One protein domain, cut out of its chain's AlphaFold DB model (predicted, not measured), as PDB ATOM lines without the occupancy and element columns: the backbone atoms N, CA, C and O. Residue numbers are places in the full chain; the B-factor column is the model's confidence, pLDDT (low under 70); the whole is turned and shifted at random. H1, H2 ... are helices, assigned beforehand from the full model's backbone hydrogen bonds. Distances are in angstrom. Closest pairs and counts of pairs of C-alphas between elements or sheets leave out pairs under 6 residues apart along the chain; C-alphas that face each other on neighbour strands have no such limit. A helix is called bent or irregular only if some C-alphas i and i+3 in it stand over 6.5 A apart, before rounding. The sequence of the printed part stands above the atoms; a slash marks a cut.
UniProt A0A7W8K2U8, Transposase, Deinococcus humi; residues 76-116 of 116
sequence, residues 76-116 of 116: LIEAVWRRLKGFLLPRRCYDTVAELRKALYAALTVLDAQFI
ATOM      1  N   LEU A  76     300.445 154.407 258.406       92.38
ATOM      2  CA  LEU A  76     300.145 154.348 259.844       92.38
ATOM      3  C   LEU A  76     299.687 155.697 260.421       92.38
ATOM      4  O   LEU A  76     298.876 155.718 261.353       92.38
ATOM      5  N   ILE A  77     300.149 156.821 259.856       93.94
ATOM      6  CA  ILE A  77     299.749 158.157 260.319       93.94
ATOM      7  C   ILE A  77     298.254 158.430 260.093       93.94
ATOM      8  O   ILE A  77     297.654 159.208 260.831       93.94
ATOM      9  N   GLU A  78     297.598 157.747 259.150       94.81
ATOM     10  CA  GLU A  78     296.166 157.944 258.878       94.81
ATOM     11  C   GLU A  78     295.287 157.513 260.056       94.81
ATOM     12  O   GLU A  78     294.249 158.120 260.337       94.81
ATOM     13  N   ALA A  79     295.711 156.495 260.813       93.31
ATOM     14  CA  ALA A  79     295.031 156.116 262.048       93.31
ATOM     15  C   ALA A  79     295.136 157.220 263.115       93.31
ATOM     16  O   ALA A  79     294.151 157.503 263.805       93.31
ATOM     17  N   VAL A  80     296.293 157.885 263.204       94.44
ATOM     18  CA  VAL A  80     296.518 159.032 264.097       94.44
ATOM     19  C   VAL A  80     295.633 160.206 263.678       94.44
ATOM     20  O   VAL A  80     294.902 160.744 264.509       94.44
ATOM     21  N   TRP A  81     295.598 160.547 262.385       94.62
ATOM     22  CA  TRP A  81     294.752 161.627 261.871       94.62
ATOM     23  C   TRP A  81     293.264 161.387 262.093       94.62
ATOM     24  O   TRP A  81     292.537 162.317 262.454       94.62
ATOM     25  N   ARG A  82     292.801 160.148 261.911       94.12
ATOM     26  CA  ARG A  82     291.421 159.751 262.205       94.12
ATOM     27  C   ARG A  82     291.098 159.891 263.690       94.12
ATOM     28  O   ARG A  82     290.017 160.370 264.016       94.12
ATOM     29  N   ARG A  83     292.025 159.533 264.588       94.31
ATOM     30  CA  ARG A  83     291.846 159.724 266.034       94.31
ATOM     31  C   ARG A  83     291.783 161.208 266.405       94.31
ATOM     32  O   ARG A  83     290.856 161.619 267.099       94.31
ATOM     33  N   LEU A  84     292.712 162.010 265.883       94.81
ATOM     34  CA  LEU A  84     292.773 163.454 266.110       94.81
ATOM     35  C   LEU A  84     291.495 164.156 265.639       94.81
ATOM     36  O   LEU A  84     290.771 164.730 266.447       94.81
ATOM     37  N   LYS A  85     291.187 164.071 264.340       92.94
ATOM     38  CA  LYS A  85     290.067 164.804 263.729       92.94
ATOM     39  C   LYS A  85     288.696 164.217 264.060       92.94
ATOM     40  O   LYS A  85     287.708 164.941 264.022       92.94
ATOM     41  N   GLY A  86     288.626 162.913 264.326       93.00
ATOM     42  CA  GLY A  86     287.367 162.220 264.591       93.00
ATOM     43  C   GLY A  86     286.894 162.325 266.037       93.00
ATOM     44  O   GLY A  86     285.687 162.331 266.261       93.00
ATOM     45  N   PHE A  87     287.821 162.398 267.001       93.44
ATOM     46  CA  PHE A  87     287.481 162.212 268.415       93.44
ATOM     47  C   PHE A  87     288.151 163.198 269.370       93.44
ATOM     48  O   PHE A  87     287.547 163.553 270.375       93.44
ATOM     49  N   LEU A  88     289.395 163.614 269.104       95.25
ATOM     50  CA  LEU A  88     290.159 164.416 270.068       95.25
ATOM     51  C   LEU A  88     290.000 165.922 269.866       95.25
ATOM     52  O   LEU A  88     290.084 166.679 270.830       95.25
ATOM     53  N   LEU A  89     289.767 166.372 268.632       95.94
ATOM     54  CA  LEU A  89     289.468 167.774 268.376       95.94
ATOM     55  C   LEU A  89     288.019 168.083 268.795       95.94
ATOM     56  O   LEU A  89     287.090 167.471 268.264       95.94
ATOM     57  N   PRO A  90     287.793 169.055 269.699       89.06
ATOM     58  CA  PRO A  90     286.468 169.349 270.252       89.06
ATOM     59  C   PRO A  90     285.513 169.984 269.236       89.06
ATOM     60  O   PRO A  90     284.301 170.005 269.439       89.06
ATOM     61  N   ARG A  91     286.055 170.554 268.156       92.50
ATOM     62  CA  ARG A  91     285.306 171.240 267.102       92.50
ATOM     63  C   ARG A  91     285.861 170.857 265.740       92.50
ATOM     64  O   ARG A  91     287.051 170.576 265.597       92.50
ATOM     65  N   ARG A  92     284.990 170.903 264.731       89.25
ATOM     66  CA  ARG A  92     285.368 170.730 263.318       89.25
ATOM     67  C   ARG A  92     285.837 172.031 262.663       89.25
ATOM     68  O   ARG A  92     286.531 171.973 261.656       89.25
ATOM     69  N   CYS A  93     285.469 173.174 263.240       93.50
ATOM     70  CA  CYS A  93     285.759 174.508 262.724       93.50
ATOM     71  C   CYS A  93     286.252 175.409 263.864       93.50
ATOM     72  O   CYS A  93     285.807 175.261 265.004       93.50
ATOM     73  N   TYR A  94     287.167 176.316 263.534       95.44
ATOM     74  CA  TYR A  94     287.783 177.286 264.440       95.44
ATOM     75  C   TYR A  94     287.844 178.631 263.723       95.44
ATOM     76  O   TYR A  94     288.052 178.651 262.508       95.44
ATOM     77  N   ASP A  95     287.692 179.726 264.463       96.44
ATOM     78  CA  ASP A  95     287.627 181.068 263.875       96.44
ATOM     79  C   ASP A  95     289.028 181.612 263.571       96.44
ATOM     80  O   ASP A  95     289.211 182.467 262.705       96.44
ATOM     81  N   THR A  96     290.052 181.078 264.250       96.81
ATOM     82  CA  THR A  96     291.453 181.430 264.011       96.81
ATOM     83  C   THR A  96     292.373 180.208 264.013       96.81
ATOM     84  O   THR A  96     292.114 179.186 264.654       96.81
ATOM     85  N   VAL A  97     293.521 180.337 263.340       93.81
ATOM     86  CA  VAL A  97     294.591 179.325 263.380       93.81
ATOM     87  C   VAL A  97     295.126 179.139 264.804       93.81
ATOM     88  O   VAL A  97     295.452 178.020 265.189       93.81
ATOM     89  N   ALA A  98     295.172 180.202 265.613       95.56
ATOM     90  CA  ALA A  98     295.626 180.133 267.002       95.56
ATOM     91  C   ALA A  98     294.716 179.239 267.865       95.56
ATOM     92  O   ALA A  98     295.206 178.442 268.668       95.56
ATOM     93  N   GLU A  99     293.399 179.321 267.669       96.44
ATOM     94  CA  GLU A  99     292.438 178.447 268.349       96.44
ATOM     95  C   GLU A  99     292.575 176.988 267.911       96.44
ATOM     96  O   GLU A  99     292.630 176.097 268.764       96.44
ATOM     97  N   LEU A 100     292.691 176.742 266.599       95.50
ATOM     98  CA  LEU A 100     292.944 175.401 266.068       95.50
ATOM     99  C   LEU A 100     294.242 174.825 266.640       95.50
ATOM    100  O   LEU A 100     294.260 173.684 267.096       95.50
ATOM    101  N   ARG A 101     295.317 175.619 266.661       95.00
ATOM    102  CA  ARG A 101     296.614 175.227 267.217       95.00
ATOM    103  C   ARG A 101     296.488 174.840 268.687       95.00
ATOM    104  O   ARG A 101     296.953 173.771 269.068       95.00
ATOM    105  N   LYS A 102     295.810 175.649 269.508       95.69
ATOM    106  CA  LYS A 102     295.577 175.334 270.928       95.69
ATOM    107  C   LYS A 102     294.836 174.002 271.102       95.69
ATOM    108  O   LYS A 102     295.235 173.187 271.931       95.69
ATOM    109  N   ALA A 103     293.786 173.768 270.314       96.31
ATOM    110  CA  ALA A 103     293.026 172.521 270.358       96.31
ATOM    111  C   ALA A 103     293.851 171.312 269.882       96.31
ATOM    112  O   ALA A 103     293.808 170.252 270.506       96.31
ATOM    113  N   LEU A 104     294.639 171.481 268.817       95.69
ATOM    114  CA  LEU A 104     295.539 170.453 268.299       95.69
ATOM    115  C   LEU A 104     296.600 170.065 269.330       95.69
ATOM    116  O   LEU A 104     296.845 168.880 269.522       95.69
ATOM    117  N   TYR A 105     297.190 171.037 270.025       95.69
ATOM    118  CA  TYR A 105     298.193 170.782 271.058       95.69
ATOM    119  C   TYR A 105     297.608 169.959 272.205       95.69
ATOM    120  O   TYR A 105     298.187 168.943 272.573       95.69
ATOM    121  N   ALA A 106     296.423 170.330 272.700       95.69
ATOM    122  CA  ALA A 106     295.732 169.550 273.726       95.69
ATOM    123  C   ALA A 106     295.444 168.110 273.261       95.69
ATOM    124  O   ALA A 106     295.667 167.158 274.007       95.69
ATOM    125  N   ALA A 107     295.004 167.933 272.011       95.88
ATOM    126  CA  ALA A 107     294.756 166.614 271.434       95.88
ATOM    127  C   ALA A 107     296.041 165.780 271.274       95.88
ATOM    128  O   ALA A 107     296.029 164.579 271.540       95.88
ATOM    129  N   LEU A 108     297.151 166.397 270.867       95.38
ATOM    130  CA  LEU A 108     298.456 165.745 270.740       95.38
ATOM    131  C   LEU A 108     299.037 165.349 272.103       95.38
ATOM    132  O   LEU A 108     299.617 164.272 272.213       95.38
ATOM    133  N   THR A 109     298.812 166.145 273.154       94.31
ATOM    134  CA  THR A 109     299.171 165.768 274.531       94.31
ATOM    135  C   THR A 109     298.447 164.495 274.975       94.31
ATOM    136  O   THR A 109     299.067 163.633 275.582       94.31
ATOM    137  N   VAL A 110     297.172 164.312 274.612       94.69
ATOM    138  CA  VAL A 110     296.415 163.071 274.902       94.69
ATOM    139  C   VAL A 110     296.976 161.847 274.158       94.69
ATOM    140  O   VAL A 110     296.706 160.708 274.536       94.69
ATOM    141  N   LEU A 111     297.738 162.059 273.083       93.62
ATOM    142  CA  LEU A 111     298.418 161.000 272.336       93.62
ATOM    143  C   LEU A 111     299.855 160.749 272.807       93.62
ATOM    144  O   LEU A 111     300.559 159.991 272.140       93.62
ATOM    145  N   ASP A 112     300.289 161.385 273.901       94.12
ATOM    146  CA  ASP A 112     301.674 161.366 274.377       94.12
ATOM    147  C   ASP A 112     302.674 161.761 273.271       94.12
ATOM    148  O   ASP A 112     303.758 161.187 273.139       94.12
ATOM    149  N   ALA A 113     302.282 162.721 272.423       94.81
ATOM    150  CA  ALA A 113     303.120 163.189 271.330       94.81
ATOM    151  C   ALA A 113     304.305 164.014 271.853       94.81
ATOM    152  O   ALA A 113     304.145 164.881 272.717       94.81
ATOM    153  N   GLN A 114     305.484 163.795 271.279       92.38
ATOM    154  CA  GLN A 114     306.689 164.550 271.586       92.38
ATOM    155  C   GLN A 114     306.926 165.609 270.507       92.38
ATOM    156  O   GLN A 114     307.062 165.288 269.329       92.38
ATOM    157  N   PHE A 115     307.015 166.874 270.909       90.19
ATOM    158  CA  PHE A 115     307.397 167.950 269.996       90.19
ATOM    159  C   PHE A 115     308.920 167.966 269.813       90.19
ATOM    160  O   PHE A 115     309.654 167.912 270.805       90.19
ATOM    161  N   ILE A 116     309.379 168.010 268.559       87.25
ATOM    162  CA  ILE A 116     310.799 167.954 268.164       87.25
ATOM    163  C   ILE A 116     311.194 169.067 267.197       87.25
ATOM    164  O   ILE A 116     310.310 169.601 266.489       87.25
TER     165      ILE A 116
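What this domain is: This is residues 76 to 116 of the 116 residues of the protein "Transposase" of Deinococcus humi (UniProt A0A7W8K2U8). Two helices, H1 and H2, meet near their last residues as a corner, only just about perpendicular at 71 degrees: residues 84 to 88 of H1 pack on residues 104 to 108 of H2, and a loop of residues 89 to 96 leads from the end of H1 to the beginning of H2. The printed part has 41 residues, with H1 then H2 along the chain and no named strand: all helix. It is compact, with a radius of gyration of the C-alphas of 10.3 A, and spans 29 by 22 by 13 A.

How they stand to each other: H1, residues 76 to 88, and H2, residues 97 to 110, touch through residues 84 to 88 and 104 to 108 alone. Their closest C-alphas, of Leu 88 and Ala 107, are 5.3 A apart. Their lines are only just about perpendicular, at 71 degrees. Every O i to N i+4 pair is within hydrogen-bond range in H2, and 8 of 9 in H1.

Where its parts are: H1 begins at C-alpha 76 (300.145, 154.348, 259.844) and is 17.5 A long. It is neither bent nor irregular, but only just: C-alphas 85 and 88 are 6.4 A apart. H2 is 20.0 A long and ends at C-alpha 110 (296.415, 163.071, 274.902).

The domain as a whole: The farthest C-alphas, of Leu 76 and Asp 95, are 29.8 A apart. The printed part has no cut, and the link is short. No printed residue is under 70 in pLDDT.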